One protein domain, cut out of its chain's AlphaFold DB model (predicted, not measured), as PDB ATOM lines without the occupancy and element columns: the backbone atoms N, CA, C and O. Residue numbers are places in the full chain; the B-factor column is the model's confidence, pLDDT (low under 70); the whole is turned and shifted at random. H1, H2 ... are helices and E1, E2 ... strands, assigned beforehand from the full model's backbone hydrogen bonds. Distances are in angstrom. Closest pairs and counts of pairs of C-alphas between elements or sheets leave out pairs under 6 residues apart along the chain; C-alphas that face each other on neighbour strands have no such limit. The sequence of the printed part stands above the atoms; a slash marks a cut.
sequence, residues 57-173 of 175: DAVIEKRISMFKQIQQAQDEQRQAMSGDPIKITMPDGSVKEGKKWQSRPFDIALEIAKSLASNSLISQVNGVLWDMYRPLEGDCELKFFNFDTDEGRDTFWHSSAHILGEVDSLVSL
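Overview. This is residues 57 to 173 of the 175 residues of the protein "TGS domain-containing protein" of Kalanchoe fedtschenkoi (UniProt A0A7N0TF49). A small body with two long helical arms: a strongly twisted sheet of five strands with the short helix H2 packed on it and H3 folded back on H2, while residues 57 to 74 of H1 and 157 to 173 of H4 stick out on the same side of the body, with an empty gap between them. H1 leads in towards the body and H4 leads away from it, and these arms make much of the length. The printed part has 117 residues with four named helices and five named strands, in the order H1 E1 E2 H2 H3 E3 E4 E5 H4; the sheet is mixed, in the order E2 E1 E5 E3 E4. The class is mixed, helices and strands, and the whole is loose, with a radius of gyration of the C-alphas of 17.4 A and spans of 53 by 38 by 23 A.

Arrangement. In the sheet, E1, residues 85 to 89, and E2, residues 95 to 99, form an antiparallel hairpin, with N 88 and O 96 2.8 A apart, within hydrogen-bond range. E5, residues 140 to 145, is parallel to E1 at 50 degrees, with N 89 and O 140 at 2.9 A. E5 is antiparallel to E3, residues 122 to 125, at 158 degrees, with N 124 and O 143 at 2.7 A. The pairing of E5 is staggered: residues 140 to 141 pair with E1 and 142 to 145 with E3. E3 and E4, residues 128 to 130, form another antiparallel hairpin, with N 130 and O 123 at 2.7 A. H2, residues 105 to 112, is on the sheet; the closest C-alphas of H2 and E3 are those of Pro 105 and Ser 123, 6.8 A apart. H3, residues 114 to 119, touches H2 in a helical hairpin, opposite ways at a steep tilt of 44 degrees, the closest C-alphas being those of Ala 109 and Ala 117, 4.8 A apart. H3 only grazes the sheet, with residues 116 to 119. E2, H2 H3 and E3 make a split strand-helix-strand unit, two strands running the same way with E1 and E5 between them, and its crossover is right-handed. H4, residues 150 to 173, only grazes the sheet with residues 151 to 156; its closest C-alpha to E5 is that of Gly 152, 5.7 A from Phe 145. H1, residues 57 to 80, is not on the sheet and is apart from H4. Every O i to N i+4 pair is within hydrogen-bond range in H2 and H3, and 18 of 20 are in H1 and in H4.

Along the chain. H1 begins at C-alpha 57, (19.013, 6.598, -14.652), and is 34.8 A long. E5, the longest strand, measures 15.9 A, E2 13.3 A, E1 13.2 A and E3 10.0 A; E4 is 6.3 A, H2 10.9 A and H3 8.7 A. E5 begins at C-alpha 140, (-6.418, 18.090, -49.098). H4 is 35.7 A long and ends at C-alpha 173, (25.315, 19.058, -15.859).

Size, cuts and confidence. The C-alphas farthest apart are those of Ala 58 and Gly 93, 53.8 A, while those of Asp 57 and Leu 173 are 14.0 A apart. Without the free stretches, the body spans 38 by 26 by 23 A. The printed part has no cut and no long link; E4 to E5 is short, and the other links are tight. The mean pLDDT of the printed part is 87.4, and residues 168 to 173 are under 70.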
ATOM      1  N   ASP A  57      18.928   7.974 -14.145       82.69
ATOM      2  CA  ASP A  57      19.013   6.598 -14.652       82.69
ATOM      3  C   ASP A  57      17.697   5.827 -14.443       82.69
ATOM      4  O   ASP A  57      17.151   5.230 -15.373       82.69
ATOM      5  N   ALA A  58      17.108   5.922 -13.246       84.06
ATOM      6  CA  ALA A  58      15.842   5.259 -12.934       84.06
ATOM      7  C   ALA A  58      14.633   5.838 -13.705       84.06
ATOM      8  O   ALA A  58      13.665   5.126 -13.993       84.06
ATOM      9  N   VAL A  59      14.642   7.137 -14.018       87.06
ATOM     10  CA  VAL A  59      13.506   7.834 -14.645       87.06
ATOM     11  C   VAL A  59      13.602   7.851 -16.168       87.06
ATOM     12  O   VAL A  59      12.567   7.743 -16.834       87.06
ATOM     13  N   ILE A  60      14.805   7.964 -16.727       88.00
ATOM     14  CA  ILE A  60      15.056   8.010 -18.169       88.00
ATOM     15  C   ILE A  60      14.565   6.714 -18.813       88.00
ATOM     16  O   ILE A  60      13.736   6.764 -19.721       88.00
ATOM     17  N   GLU A  61      14.969   5.549 -18.297       89.31
ATOM     18  CA  GLU A  61      14.556   4.256 -18.859       89.31
ATOM     19  C   GLU A  61      13.037   4.056 -18.805       89.31
ATOM     20  O   GLU A  61      12.402   3.617 -19.774       89.31
ATOM     21  N   LYS A  62      12.416   4.445 -17.687       90.50
ATOM     22  CA  LYS A  62      10.962   4.377 -17.518       90.50
ATOM     23  C   LYS A  62      10.225   5.285 -18.506       90.50
ATOM     24  O   LYS A  62       9.200   4.890 -19.060       90.50
ATOM     25  N   ARG A  63      10.724   6.498 -18.753       92.31
ATOM     26  CA  ARG A  63      10.116   7.427 -19.719       92.31
ATOM     27  C   ARG A  63      10.306   6.950 -21.153       92.31
ATOM     28  O   ARG A  63       9.354   6.995 -21.923       92.31
ATOM     29  N   ILE A  64      11.490   6.438 -21.490       91.31
ATOM     30  CA  ILE A  64      11.778   5.883 -22.817       91.31
ATOM     31  C   ILE A  64      10.883   4.671 -23.097       91.31
ATOM     32  O   ILE A  64      10.299   4.585 -24.175       91.31
ATOM     33  N   SER A  65      10.748   3.741 -22.147       93.44
ATOM     34  CA  SER A  65       9.887   2.562 -22.317       93.44
ATOM     35  C   SER A  65       8.417   2.945 -22.496       93.44
ATOM     36  O   SER A  65       7.777   2.461 -23.428       93.44
ATOM     37  N   MET A  66       7.902   3.868 -21.680       93.31
ATOM     38  CA  MET A  66       6.534   4.373 -21.813       93.31
ATOM     39  C   MET A  66       6.309   5.097 -23.149       93.31
ATOM     40  O   MET A  66       5.314   4.839 -23.822       93.31
ATOM     41  N   PHE A  67       7.240   5.963 -23.565       93.38
ATOM     42  CA  PHE A  67       7.166   6.655 -24.854       93.38
ATOM     43  C   PHE A  67       7.133   5.664 -26.020       93.38
ATOM     44  O   PHE A  67       6.268   5.769 -26.883       93.38
ATOM     45  N   LYS A  68       8.021   4.660 -26.012       94.00
ATOM     46  CA  LYS A  68       8.064   3.613 -27.043       94.00
ATOM     47  C   LYS A  68       6.764   2.813 -27.111       94.00
ATOM     48  O   LYS A  68       6.282   2.557 -28.206       94.00
ATOM     49  N   GLN A  69       6.177   2.460 -25.965       94.06
ATOM     50  CA  GLN A  69       4.888   1.758 -25.919       94.06
ATOM     51  C   GLN A  69       3.761   2.594 -26.538       94.06
ATOM     52  O   GLN A  69       2.999   2.087 -27.358       94.06
ATOM     53  N   ILE A  70       3.673   3.880 -26.182       91.81
ATOM     54  CA  ILE A  70       2.658   4.793 -26.730       91.81
ATOM     55  C   ILE A  70       2.877   5.002 -28.232       91.81
ATOM     56  O   ILE A  70       1.919   4.951 -28.999       91.81
ATOM     57  N   GLN A  71       4.126   5.201 -28.654       90.12
ATOM     58  CA  GLN A  71       4.484   5.364 -30.060       90.12
ATOM     59  C   GLN A  71       4.092   4.132 -30.876       90.12
ATOM     60  O   GLN A  71       3.422   4.272 -31.895       90.12
ATOM     61  N   GLN A  72       4.433   2.934 -30.396       92.25
ATOM     62  CA  GLN A  72       4.083   1.686 -31.065       92.25
ATOM     63  C   GLN A  72       2.563   1.514 -31.169       92.25
ATOM     64  O   GLN A  72       2.062   1.241 -32.255       92.25
ATOM     65  N   ALA A  73       1.817   1.751 -30.086       91.19
ATOM     66  CA  ALA A  73       0.357   1.678 -30.117       91.19
ATOM     67  C   ALA A  73      -0.251   2.667 -31.131       91.19
ATOM     68  O   ALA A  73      -1.188   2.332 -31.856       91.19
ATOM     69  N   GLN A  74       0.301   3.881 -31.231       87.94
ATOM     70  CA  GLN A  74      -0.118   4.877 -32.221       87.94
ATOM     71  C   GLN A  74       0.265   4.492 -33.654       87.94
ATOM     72  O   GLN A  74      -0.474   4.806 -34.588       87.94
ATOM     73  N   ASP A  75       1.422   3.865 -33.857       85.88
ATOM     74  CA  ASP A  75       1.854   3.366 -35.165       85.88
ATOM     75  C   ASP A  75       0.968   2.206 -35.624       85.88
ATOM     76  O   ASP A  75       0.502   2.210 -36.762       85.88
ATOM     77  N   GLU A  76       0.651   1.266 -34.733       87.75
ATOM     78  CA  GLU A  76      -0.279   0.162 -34.986       87.75
ATOM     79  C   GLU A  76      -1.684   0.685 -35.311       87.75
ATOM     80  O   GLU A  76      -2.280   0.289 -36.314       87.75
ATOM     81  N   GLN A  77      -2.191   1.642 -34.526       86.19
ATOM     82  CA  GLN A  77      -3.485   2.274 -34.784       86.19
ATOM     83  C   GLN A  77      -3.504   3.003 -36.137       86.19
ATOM     84  O   GLN A  77      -4.494   2.929 -36.868       86.19
ATOM     85  N   ARG A  78      -2.414   3.689 -36.504       82.69
ATOM     86  CA  ARG A  78      -2.294   4.354 -37.810       82.69
ATOM     87  C   ARG A  78      -2.236   3.356 -38.959       82.69
ATOM     88  O   ARG A  78      -2.899   3.577 -39.968       82.69
ATOM     89  N   GLN A  79      -1.502   2.255 -38.807       80.00
ATOM     90  CA  GLN A  79      -1.441   1.194 -39.815       80.00
ATOM     91  C   GLN A  79      -2.809   0.531 -40.012       80.00
ATOM     92  O   GLN A  79      -3.208   0.307 -41.153       80.00
ATOM     93  N   ALA A  80      -3.561   0.312 -38.930       84.12
ATOM     94  CA  ALA A  80      -4.902  -0.266 -38.982       84.12
ATOM     95  C   ALA A  80      -5.925   0.612 -39.730       84.12
ATOM     96  O   ALA A  80      -6.840   0.083 -40.352       84.12
ATOM     97  N   MET A  81      -5.770   1.941 -39.693       78.00
ATOM     98  CA  MET A  81      -6.646   2.889 -40.403       78.00
ATOM     99  C   MET A  81      -6.114   3.310 -41.783       78.00
ATOM    100  O   MET A  81      -6.701   4.180 -42.429       78.00
ATOM    101  N   SER A  82      -4.985   2.747 -42.226       74.69
ATOM    102  CA  SER A  82      -4.321   3.162 -43.460       74.69
ATOM    103  C   SER A  82      -4.814   2.394 -44.685       74.69
ATOM    104  O   SER A  82      -5.025   1.185 -44.619       74.69
ATOM    105  N   GLY A  83      -4.947   3.078 -45.826       72.44
ATOM    106  CA  GLY A  83      -5.169   2.403 -47.110       72.44
ATOM    107  C   GLY A  83      -6.137   3.079 -48.074       72.44
ATOM    108  O   GLY A  83      -6.064   2.787 -49.266       72.44
ATOM    109  N   ASP A  84      -6.984   3.997 -47.605       84.62
ATOM    110  CA  ASP A  84      -7.876   4.726 -48.510       84.62
ATOM    111  C   ASP A  84      -7.048   5.635 -49.442       84.62
ATOM    112  O   ASP A  84      -6.171   6.365 -48.956       84.62
ATOM    113  N   PRO A  85      -7.276   5.609 -50.767       89.19
ATOM    114  CA  PRO A  85      -6.635   6.545 -51.678       89.19
ATOM    115  C   PRO A  85      -7.152   7.962 -51.411       89.19
ATOM    116  O   PRO A  85      -8.352   8.169 -51.245       89.19
ATOM    117  N   ILE A  86      -6.239   8.929 -51.388       91.94
ATOM    118  CA  ILE A  86      -6.535  10.352 -51.203       91.94
ATOM    119  C   ILE A  86      -6.005  11.150 -52.389       91.94
ATOM    120  O   ILE A  86      -4.971  10.821 -52.974       91.94
ATOM    121  N   LYS A  87      -6.708  12.221 -52.734       92.06
ATOM    122  CA  LYS A  87      -6.309  13.198 -53.738       92.06
ATOM    123  C   LYS A  87      -5.706  14.402 -53.046       92.06
ATOM    124  O   LYS A  87      -6.337  15.060 -52.219       92.06
ATOM    125  N   ILE A  88      -4.472  14.690 -53.420       92.31
ATOM    126  CA  ILE A  88      -3.736  15.846 -52.950       92.31
ATOM    127  C   ILE A  88      -3.653  16.859 -54.086       92.31
ATOM    128  O   ILE A  88      -3.076  16.572 -55.136       92.31
ATOM    129  N   THR A  89      -4.209  18.045 -53.866       92.38
ATOM    130  CA  THR A  89      -4.189  19.142 -54.838       92.38
ATOM    131  C   THR A  89      -3.094  20.134 -54.471       92.38
ATOM    132  O   THR A  89      -2.997  20.578 -53.328       92.38
ATOM    133  N   MET A  90      -2.255  20.482 -55.438       90.06
ATOM    134  CA  MET A  90      -1.218  21.500 -55.297       90.06
ATOM    135  C   MET A  90      -1.726  22.877 -55.753       90.06
ATOM    136  O   MET A  90      -2.633  22.959 -56.584       90.06
ATOM    137  N   PRO A  91      -1.116  23.985 -55.287       85.75
ATOM    138  CA  PRO A  91      -1.457  25.337 -55.728       85.75
ATOM    139  C   PRO A  91      -1.134  25.585 -57.206       85.75
ATOM    140  O   PRO A  91      -1.632  26.548 -57.780       85.75
ATOM    141  N   ASP A  92      -0.303  24.741 -57.821       83.62
ATOM    142  CA  ASP A  92      -0.006  24.767 -59.257       83.62
ATOM    143  C   ASP A  92      -1.094  24.076 -60.109       83.62
ATOM    144  O   ASP A  92      -1.016  24.088 -61.337       83.62
ATOM    145  N   GLY A  93      -2.119  23.498 -59.470       81.50
ATOM    146  CA  GLY A  93      -3.208  22.767 -60.117       81.50
ATOM    147  C   GLY A  93      -2.896  21.298 -60.411       81.50
ATOM    148  O   GLY A  93      -3.745  20.601 -60.968       81.50
ATOM    149  N   SER A  94      -1.713  20.801 -60.044       87.50
ATOM    150  CA  SER A  94      -1.392  19.380 -60.155       87.50
ATOM    151  C   SER A  94      -2.107  18.567 -59.071       87.50
ATOM    152  O   SER A  94      -2.237  18.990 -57.920       87.50
ATOM    153  N   VAL A  95      -2.596  17.385 -59.451       90.50
ATOM    154  CA  VAL A  95      -3.253  16.444 -58.536       90.50
ATOM    155  C   VAL A  95      -2.376  15.209 -58.406       90.50
ATOM    156  O   VAL A  95      -1.997  14.598 -59.407       90.50
ATOM    157  N   LYS A  96      -2.053  14.849 -57.167       89.62
ATOM    158  CA  LYS A  96      -1.259  13.675 -56.805       89.62
ATOM    159  C   LYS A  96      -2.112  12.688 -56.022       89.62
ATOM    160  O   LYS A  96      -2.937  13.081 -55.199       89.62
ATOM    161  N   GLU A  97      -1.905  11.405 -56.283       90.00
ATOM    162  CA  GLU A  97      -2.554  10.334 -55.536       90.00
ATOM    163  C   GLU A  97      -1.677   9.946 -54.346       90.00
ATOM    164  O   GLU A  97      -0.485   9.685 -54.495       90.00
ATOM    165  N   GLY A  98      -2.272   9.923 -53.159       89.12
ATOM    166  CA  GLY A  98      -1.630   9.484 -51.930       89.12
ATOM    167  C   GLY A  98      -2.449   8.414 -51.228       89.12
ATOM    168  O   GLY A  98      -3.549   8.055 -51.646       89.12
ATOM    169  N   LYS A  99      -1.915   7.908 -50.122       91.00
ATOM    170  CA  LYS A  99      -2.593   6.961 -49.240       91.00
ATOM    171  C   LYS A  99      -2.845   7.607 -47.890       91.00
ATOM    172  O   LYS A  99      -1.920   8.122 -47.253       91.00
ATOM    173  N   LYS A 100      -4.085   7.523 -47.427       90.81
ATOM    174  CA  LYS A 100      -4.507   7.990 -46.110       90.81
ATOM    175  C   LYS A 100      -3.679   7.336 -45.005       90.81
ATOM    176  O   LYS A 100      -3.442   6.126 -45.037       90.81
ATOM    177  N   TRP A 101      -3.235   8.141 -44.040       89.25
ATOM    178  CA  TRP A 101      -2.383   7.751 -42.909       89.25
ATOM    179  C   TRP A 101      -1.011   7.149 -43.275       89.25
ATOM    180  O   TRP A 101      -0.281   6.728 -42.380       89.25
ATOM    181  N   GLN A 102      -0.618   7.153 -44.555       88.56
ATOM    182  CA  GLN A 102       0.680   6.654 -45.035       88.56
ATOM    183  C   GLN A 102       1.502   7.744 -45.726       88.56
ATOM    184  O   GLN A 102       2.677   7.917 -45.397       88.56
ATOM    185  N   SER A 103       0.894   8.480 -46.659       90.88
ATOM    186  CA  SER A 103       1.560   9.555 -47.396       90.88
ATOM    187  C   SER A 103       1.776  10.773 -46.506       90.88
ATOM    188  O   SER A 103       0.860  11.225 -45.811       90.88
ATOM    189  N   ARG A 104       2.996  11.313 -46.541       94.12
ATOM    190  CA  ARG A 104       3.392  12.514 -45.798       94.12
ATOM    191  C   ARG A 104       3.595  13.673 -46.775       94.12
ATOM    192  O   ARG A 104       4.018  13.426 -47.909       94.12
ATOM    193  N   PRO A 105       3.387  14.931 -46.352       93.12
ATOM    194  CA  PRO A 105       3.715  16.095 -47.174       93.12
ATOM    195  C   PRO A 105       5.156  16.069 -47.699       93.12
ATOM    196  O   PRO A 105       5.399  16.457 -48.839       93.12
ATOM    197  N   PHE A 106       6.102  15.556 -46.904       94.12
ATOM    198  CA  PHE A 106       7.498  15.387 -47.315       94.12
ATOM    199  C   PHE A 106       7.684  14.438 -48.504       94.12
ATOM    200  O   PHE A 106       8.430  14.763 -49.426       94.12
ATOM    201  N   ASP A 107       6.987  13.302 -48.517       92.31
ATOM    202  CA  ASP A 107       7.091  12.324 -49.606       92.31
ATOM    203  C   ASP A 107       6.549  12.921 -50.915       92.31
ATOM    204  O   ASP A 107       7.164  12.798 -51.971       92.31
ATOM    205  N   ILE A 108       5.446  13.667 -50.825       91.44
ATOM    206  CA  ILE A 108       4.834  14.360 -51.967       91.44
ATOM    207  C   ILE A 108       5.755  15.477 -52.478       91.44
ATOM    208  O   ILE A 108       5.936  15.629 -53.686       91.44
ATOM    209  N   ALA A 109       6.390  16.233 -51.578       91.31
ATOM    210  CA  ALA A 109       7.369  17.249 -51.959       91.31
ATOM    211  C   ALA A 109       8.582  16.633 -52.679       91.31
ATOM    212  O   ALA A 109       9.063  17.200 -53.662       91.31
ATOM    213  N   LEU A 110       9.056  15.464 -52.223       92.19
ATOM    214  CA  LEU A 110      10.160  14.732 -52.851       92.19
ATOM    215  C   LEU A 110       9.825  14.286 -54.277       92.19
ATOM    216  O   LEU A 110      10.695  14.358 -55.146       92.19
ATOM    217  N   GLU A 111       8.588  13.851 -54.524       89.88
ATOM    218  CA  GLU A 111       8.123  13.478 -55.865       89.88
ATOM    219  C   GLU A 111       8.085  14.654 -56.845       89.88
ATOM    220  O   GLU A 111       8.210  14.447 -58.051       89.88
ATOM    221  N   ILE A 112       7.868  15.874 -56.347       89.44
ATOM    222  CA  ILE A 112       7.838  17.085 -57.172       89.44
ATOM    223  C   ILE A 112       9.269  17.528 -57.471       89.44
ATOM    224  O   ILE A 112       9.684  17.598 -58.627       89.44
ATOM    225  N   ALA A 113      10.032  17.833 -56.423       90.31
ATOM    226  CA  ALA A 113      11.423  18.229 -56.543       90.31
ATOM    227  C   ALA A 113      12.153  18.024 -55.218       90.31
ATOM    228  O   ALA A 113      11.756  18.534 -54.171       90.31
ATOM    229  N   LYS A 114      13.321  17.380 -55.278       92.38
ATOM    230  CA  LYS A 114      14.178  17.199 -54.100       92.38
ATOM    231  C   LYS A 114      14.565  18.528 -53.436       92.38
ATOM    232  O   LYS A 114      14.631  18.591 -52.214       92.38
ATOM    233  N   SER A 115      14.790  19.579 -54.231       91.81
ATOM    234  CA  SER A 115      15.093  20.927 -53.732       91.81
ATOM    235  C   SER A 115      13.908  21.581 -53.020       91.81
ATOM    236  O   SER A 115      14.110  22.325 -52.064       91.81
ATOM    237  N   LEU A 116      12.674  21.295 -53.452       89.38
ATOM    238  CA  LEU A 116      11.468  21.772 -52.779       89.38
ATOM    239  C   LEU A 116      11.337  21.100 -51.411       89.38
ATOM    240  O   LEU A 116      11.170  21.793 -50.414       89.38
ATOM    241  N   ALA A 117      11.498  19.775 -51.349       90.06
ATOM    242  CA  ALA A 117      11.430  19.023 -50.097       90.06
ATOM    243  C   ALA A 117      12.491  19.457 -49.072       90.06
ATOM    244  O   ALA A 117      12.199  19.507 -47.884       90.06
ATOM    245  N   SER A 118      13.709  19.789 -49.519       89.94
ATOM    246  CA  SER A 118      14.781  20.243 -48.623       89.94
ATOM    247  C   SER A 118      14.617  21.684 -48.141       89.94
ATOM    248  O   SER A 118      15.084  22.011 -47.056       89.94
ATOM    249  N   ASN A 119      13.994  22.548 -48.946       91.31
ATOM    250  CA  ASN A 119      13.814  23.961 -48.603       91.31
ATOM    251  C   ASN A 119      12.506  24.229 -47.837       91.31
ATOM    252  O   ASN A 119      12.385  25.269 -47.187       91.31
ATOM    253  N   SER A 120      11.543  23.305 -47.913       91.19
ATOM    254  CA  SER A 120      10.249  23.410 -47.236       91.19
ATOM    255  C   SER A 120      10.391  23.084 -45.753       91.19
ATOM    256  O   SER A 120      10.807  21.987 -45.391       91.19
ATOM    257  N   LEU A 121      10.010  24.030 -44.896       91.06
ATOM    258  CA  LEU A 121      10.073  23.874 -43.438       91.06
ATOM    259  C   LEU A 121       8.743  23.406 -42.853       91.06
ATOM    260  O   LEU A 121       8.714  22.614 -41.916       91.06
ATOM    261  N   ILE A 122       7.640  23.907 -43.403       92.62
ATOM    262  CA  ILE A 122       6.289  23.634 -42.922       92.62
ATOM    263  C   ILE A 122       5.340  23.523 -44.115       92.62
ATOM    264  O   ILE A 122       5.537  24.167 -45.151       92.62
ATOM    265  N   SER A 123       4.315  22.686 -43.979       93.19
ATOM    266  CA  SER A 123       3.253  22.549 -44.974       93.19
ATOM    267  C   SER A 123       1.950  23.161 -44.470       93.19
ATOM    268  O   SER A 123       1.742  23.331 -43.272       93.19
ATOM    269  N   GLN A 124       1.063  23.520 -45.383       93.38
ATOM    270  CA  GLN A 124      -0.315  23.882 -45.095       93.38
ATOM    271  C   GLN A 124      -1.212  22.804 -45.672       93.38
ATOM    272  O   GLN A 124      -1.071  22.495 -46.847       93.38
ATOM    273  N   VAL A 125      -2.141  22.285 -44.881       93.44
ATOM    274  CA  VAL A 125      -3.169  21.331 -45.301       93.44
ATOM    275  C   VAL A 125      -4.514  22.019 -45.114       93.44
ATOM    276  O   VAL A 125      -4.880  22.341 -43.984       93.44
ATOM    277  N   ASN A 126      -5.254  22.282 -46.196       91.50
ATOM    278  CA  ASN A 126      -6.587  22.913 -46.138       91.50
ATOM    279  C   ASN A 126      -6.619  24.224 -45.314       91.50
ATOM    280  O   ASN A 126      -7.543  24.478 -44.543       91.50
ATOM    281  N   GLY A 127      -5.571  25.046 -45.434       89.38
ATOM    282  CA  GLY A 127      -5.439  26.312 -44.699       89.38
ATOM    283  C   GLY A 127      -4.839  26.204 -43.290       89.38
ATOM    284  O   GLY A 127      -4.521  27.233 -42.696       89.38
ATOM    285  N   VAL A 128      -4.608  24.997 -42.766       91.31
ATOM    286  CA  VAL A 128      -4.034  24.762 -41.428       91.31
ATOM    287  C   VAL A 128      -2.551  24.402 -41.534       91.31
ATOM    288  O   VAL A 128      -2.174  23.615 -42.397       91.31
ATOM    289  N   LEU A 129      -1.702  24.959 -40.661       91.69
ATOM    290  CA  LEU A 129      -0.284  24.585 -40.594       91.69
ATOM    291  C   LEU A 129      -0.125  23.120 -40.178       91.69
ATOM    292  O   LEU A 129      -0.762  22.644 -39.236       91.69
ATOM    293  N   TRP A 130       0.740  22.416 -40.893       93.19
ATOM    294  CA  TRP A 130       0.908  20.978 -40.808       93.19
ATOM    295  C   TRP A 130       2.373  20.587 -40.966       93.19
ATOM    296  O   TRP A 130       3.074  21.067 -41.860       93.19
ATOM    297  N   ASP A 131       2.834  19.687 -40.104       92.12
ATOM    298  CA  ASP A 131       4.213  19.209 -40.118       92.12
ATOM    299  C   ASP A 131       4.506  18.315 -41.336       92.12
ATOM    300  O   ASP A 131       3.675  17.517 -41.769       92.12
ATOM    301  N   MET A 132       5.723  18.418 -41.862       91.31
ATOM    302  CA  MET A 132       6.192  17.703 -43.047       91.31
ATOM    303  C   MET A 132       6.217  16.181 -42.856       91.31
ATOM    304  O   MET A 132       5.989  15.438 -43.815       91.31
ATOM    305  N   TYR A 133       6.465  15.709 -41.630       91.31
ATOM    306  CA  TYR A 133       6.523  14.281 -41.300       91.31
ATOM    307  C   TYR A 133       5.196  13.713 -40.793       91.31
ATOM    308  O   TYR A 133       5.080  12.499 -40.595       91.31
ATOM    309  N   ARG A 134       4.178  14.559 -40.618       91.38
ATOM    310  CA  ARG A 134       2.858  14.136 -40.160       91.38
ATOM    311  C   ARG A 134       2.044  13.556 -41.330       91.38
ATOM    312  O   ARG A 134       1.811  14.273 -42.301       91.38
ATOM    313  N   PRO A 135       1.572  12.294 -41.257       91.81
ATOM    314  CA  PRO A 135       0.764  11.694 -42.320       91.81
ATOM    315  C   PRO A 135      -0.539  12.455 -42.577       91.81
ATOM    316  O   PRO A 135      -1.108  13.046 -41.658       91.81
ATOM    317  N   LEU A 136      -1.020  12.400 -43.816       92.25
ATOM    318  CA  LEU A 136      -2.271  13.038 -44.222       92.25
ATOM    319  C   LEU A 136      -3.488  12.184 -43.855       92.25
ATOM    320  O   LEU A 136      -3.496  10.966 -44.045       92.25
ATOM    321  N   GLU A 137      -4.534  12.838 -43.352       90.19
ATOM    322  CA  GLU A 137      -5.749  12.177 -42.856       90.19
ATOM    323  C   GLU A 137      -6.833  12.010 -43.935       90.19
ATOM    324  O   GLU A 137      -7.764  11.226 -43.751       90.19
ATOM    325  N   GLY A 138      -6.728  12.713 -45.066       90.06
ATOM    326  CA  GLY A 138      -7.743  12.719 -46.119       90.06
ATOM    327  C   GLY A 138      -7.337  13.549 -47.334       90.06
ATOM    328  O   GLY A 138      -6.174  13.936 -47.463       90.06
ATOM    329  N   ASP A 139      -8.309  13.821 -48.207       92.31
ATOM    330  CA  ASP A 139      -8.138  14.709 -49.358       92.31
ATOM    331  C   ASP A 139      -7.832  16.138 -48.898       92.31
ATOM    332  O   ASP A 139      -8.482  16.679 -47.993       92.31
ATOM    333  N   CYS A 140      -6.834  16.761 -49.516       91.25
ATOM    334  CA  CYS A 140      -6.418  18.090 -49.098       91.25
ATOM    335  C   CYS A 140      -5.686  18.891 -50.167       91.25
ATOM    336  O   CYS A 140      -5.026  18.349 -51.054       91.25
ATOM    337  N   GLU A 141      -5.733  20.206 -49.999       93.25
ATOM    338  CA  GLU A 141      -4.870  21.152 -50.695       93.25
ATOM    339  C   GLU A 141      -3.574  21.335 -49.892       93.25
ATOM    340  O   GLU A 141      -3.647  21.740 -48.725       93.25
ATOM    341  N   LEU A 142      -2.407  21.032 -50.488       92.94
ATOM    342  CA  LEU A 142      -1.112  21.296 -49.844       92.94
ATOM    343  C   LEU A 142      -0.443  22.538 -50.391       92.94
ATOM    344  O   LEU A 142      -0.313  22.698 -51.597       92.94
ATOM    345  N   LYS A 143       0.113  23.341 -49.492       92.25
ATOM    346  CA  LYS A 143       1.035  24.427 -49.824       92.25
ATOM    347  C   LYS A 143       2.308  24.279 -49.004       92.25
ATOM    348  O   LYS A 143       2.240  23.937 -47.829       92.25
ATOM    349  N   PHE A 144       3.459  24.555 -49.604       92.19
ATOM    350  CA  PHE A 144       4.743  24.511 -48.907       92.19
ATOM    351  C   PHE A 144       5.233  25.915 -48.575       92.19
ATOM    352  O   PHE A 144       5.071  26.847 -49.368       92.19
ATOM    353  N   PHE A 145       5.842  26.045 -47.402       91.44
ATOM    354  CA  PHE A 145       6.415  27.287 -46.912       91.44
ATOM    355  C   PHE A 145       7.911  27.121 -46.659       91.44
ATOM    356  O   PHE A 145       8.362  26.159 -46.029       91.44
ATOM    357  N   ASN A 146       8.671  28.102 -47.139       90.75
ATOM    358  CA  ASN A 146      10.118  28.184 -46.972       90.75
ATOM    359  C   ASN A 146      10.465  29.193 -45.871       90.75
ATOM    360  O   ASN A 146       9.600  29.899 -45.346       90.75
ATOM    361  N   PHE A 147      11.757  29.329 -45.579       88.94
ATOM    362  CA  PHE A 147      12.265  30.290 -44.599       88.94
ATOM    363  C   PHE A 147      11.915  31.759 -44.904       88.94
ATOM    364  O   PHE A 147      11.825  32.567 -43.987       88.94
ATOM    365  N   ASP A 148      11.685  32.123 -46.167       88.50
ATOM    366  CA  ASP A 148      11.360  33.510 -46.535       88.50
ATOM    367  C   ASP A 148       9.964  33.953 -46.066       88.50
ATOM    368  O   ASP A 148       9.685  35.147 -45.964       88.50
ATOM    369  N   THR A 149       9.080  32.998 -45.767       88.94
ATOM    370  CA  THR A 149       7.698  33.266 -45.338       88.94
ATOM    371  C   THR A 149       7.599  33.445 -43.826       88.94
ATOM    372  O   THR A 149       8.344  32.817 -43.074       88.94
ATOM    373  N   ASP A 150       6.680  34.300 -43.366       89.38
ATOM    374  CA  ASP A 150       6.517  34.601 -41.937       89.38
ATOM    375  C   ASP A 150       6.205  33.332 -41.123       89.38
ATOM    376  O   ASP A 150       6.804  33.118 -40.069       89.38
ATOM    377  N   GLU A 151       5.352  32.450 -41.649       85.69
ATOM    378  CA  GLU A 151       4.967  31.176 -41.030       85.69
ATOM    379  C   GLU A 151       6.144  30.195 -40.927       85.69
ATOM    380  O   GLU A 151       6.310  29.495 -39.921       85.69
ATOM    381  N   GLY A 152       6.993  30.165 -41.961       87.00
ATOM    382  CA  GLY A 152       8.214  29.364 -41.972       87.00
ATOM    383  C   GLY A 152       9.224  29.848 -40.932       87.00
ATOM    384  O   GLY A 152       9.790  29.034 -40.201       87.00
ATOM    385  N   ARG A 153       9.412  31.172 -40.807       90.62
ATOM    386  CA  ARG A 153      10.297  31.745 -39.781       90.62
ATOM    387  C   ARG A 153       9.784  31.474 -38.376       90.62
ATOM    388  O   ARG A 153      10.576  31.084 -37.529       90.62
ATOM    389  N   ASP A 154       8.494  31.678 -38.118       88.94
ATOM    390  CA  ASP A 154       7.915  31.468 -36.786       88.94
ATOM    391  C   ASP A 154       8.115  30.018 -36.308       88.94
ATOM    392  O   ASP A 154       8.661  29.777 -35.230       88.94
ATOM    393  N   THR A 155       7.818  29.046 -37.176       87.06
ATOM    394  CA  THR A 155       8.042  27.613 -36.905       87.06
ATOM    395  C   THR A 155       9.524  27.298 -36.648       87.06
ATOM    396  O   THR A 155       9.874  26.523 -35.750       87.06
ATOM    397  N   PHE A 156      10.427  27.925 -37.407       89.94
ATOM    398  CA  PHE A 156      11.869  27.765 -37.230       89.94
ATOM    399  C   PHE A 156      12.364  28.328 -35.888       89.94
ATOM    400  O   PHE A 156      13.123  27.668 -35.175       89.94
ATOM    401  N   TRP A 157      11.925  29.526 -35.501       89.25
ATOM    402  CA  TRP A 157      12.302  30.118 -34.215       89.25
ATOM    403  C   TRP A 157      11.725  29.331 -33.039       89.25
ATOM    404  O   TRP A 157      12.422  29.123 -32.045       89.25
ATOM    405  N   HIS A 158      10.496  28.829 -33.177       87.12
ATOM    406  CA  HIS A 158       9.869  27.980 -32.172       87.12
ATOM    407  C   HIS A 158      10.661  26.687 -31.938       87.12
ATOM    408  O   HIS A 158      10.973  26.351 -30.796       87.12
ATOM    409  N   SER A 159      11.048  25.983 -33.007       84.69
ATOM    410  CA  SER A 159      11.857  24.761 -32.893       84.69
ATOM    411  C   SER A 159      13.273  25.036 -32.370       84.69
ATOM    412  O   SER A 159      13.765  24.290 -31.525       84.69
ATOM    413  N   SER A 160      13.898  26.147 -32.774       87.06
ATOM    414  CA  SER A 160      15.224  26.553 -32.282       87.06
ATOM    415  C   SER A 160      15.232  26.837 -30.776       87.06
ATOM    416  O   SER A 160      16.174  26.452 -30.086       87.06
ATOM    417  N   ALA A 161      14.179  27.469 -30.248       87.88
ATOM    418  CA  ALA A 161      14.053  27.732 -28.815       87.88
ATOM    419  C   ALA A 161      13.994  26.438 -27.986       87.88
ATOM    420  O   ALA A 161      14.613  26.370 -26.926       87.88
ATOM    421  N   HIS A 162      13.316  25.398 -28.487       85.88
ATOM    422  CA  HIS A 162      13.283  24.086 -27.829       85.88
ATOM    423  C   HIS A 162      14.661  23.425 -27.787       85.88
ATOM    424  O   HIS A 162      15.062  22.932 -26.737       85.88
ATOM    425  N   ILE A 163      15.415  23.463 -28.890       85.06
ATOM    426  CA  ILE A 163      16.774  22.898 -28.929       85.06
ATOM    427  C   ILE A 163      17.709  23.645 -27.973       85.06
ATOM    428  O   ILE A 163      18.473  23.015 -27.247       85.06
ATOM    429  N   LEU A 164      17.639  24.977 -27.938       85.00
ATOM    430  CA  LEU A 164      18.449  25.772 -27.013       85.00
ATOM    431  C   LEU A 164      18.082  25.500 -25.549       85.00
ATOM    432  O   LEU A 164      18.982  25.408 -24.720       85.00
ATOM    433  N   GLY A 165      16.794  25.324 -25.238       82.38
ATOM    434  CA  GLY A 165      16.344  24.949 -23.896       82.38
ATOM    435  C   GLY A 165      16.847  23.569 -23.464       82.38
ATOM    436  O   GLY A 165      17.293  23.405 -22.329       82.38
ATOM    437  N   GLU A 166      16.847  22.598 -24.379       81.31
ATOM    438  CA  GLU A 166      17.402  21.267 -24.118       81.31
ATOM    439  C   GLU A 166      18.915  21.340 -23.859       81.31
ATOM    440  O   GLU A 166      19.412  20.784 -22.881       81.31
ATOM    441  N   VAL A 167      19.662  22.081 -24.686       81.06
ATOM    442  CA  VAL A 167      21.120  22.215 -24.534       81.06
ATOM    443  C   VAL A 167      21.496  22.948 -23.244       81.06
ATOM    444  O   VAL A 167      22.429  22.523 -22.565       81.06
ATOM    445  N   ASP A 168      20.774  24.004 -22.864       64.31
ATOM    446  CA  ASP A 168      21.022  24.741 -21.613       64.31
ATOM    447  C   ASP A 168      20.850  23.844 -20.375       64.31
ATOM    448  O   ASP A 168      21.667  23.869 -19.448       64.31
ATOM    449  N   SER A 169      19.852  22.952 -20.407       60.34
ATOM    450  CA  SER A 169      19.650  21.964 -19.344       60.34
ATOM    451  C   SER A 169      20.811  20.962 -19.217       60.34
ATOM    452  O   SER A 169      21.104  20.497 -18.114       60.34
ATOM    453  N   LEU A 170      21.526  20.682 -20.314       55.16
ATOM    454  CA  LEU A 170      22.666  19.760 -20.350       55.16
ATOM    455  C   LEU A 170      24.004  20.436 -20.013       55.16
ATOM    456  O   LEU A 170      24.865  19.809 -19.399       55.16
ATOM    457  N   VAL A 171      24.194  21.713 -20.360       52.16
ATOM    458  CA  VAL A 171      25.440  22.449 -20.062       52.16
ATOM    459  C   VAL A 171      25.638  22.635 -18.553       52.16
ATOM    460  O   VAL A 171      26.766  22.543 -18.074       52.16
ATOM    461  N   SER A 172      24.553  22.781 -17.785       46.09
ATOM    462  CA  SER A 172      24.615  22.845 -16.316       46.09
ATOM    463  C   SER A 172      24.967  21.507 -15.641       46.09
ATOM    464  O   SER A 172      25.239  21.491 -14.445       46.09
ATOM    465  N   LEU A 173      24.964  20.387 -16.377       45.25
ATOM    466  CA  LEU A 173      25.315  19.058 -15.859       45.25
ATOM    467  C   LEU A 173      26.765  18.642 -16.168       45.25
ATOM    468  O   LEU A 173      27.242  17.663 -15.596       45.25
TER     469      LEU A 173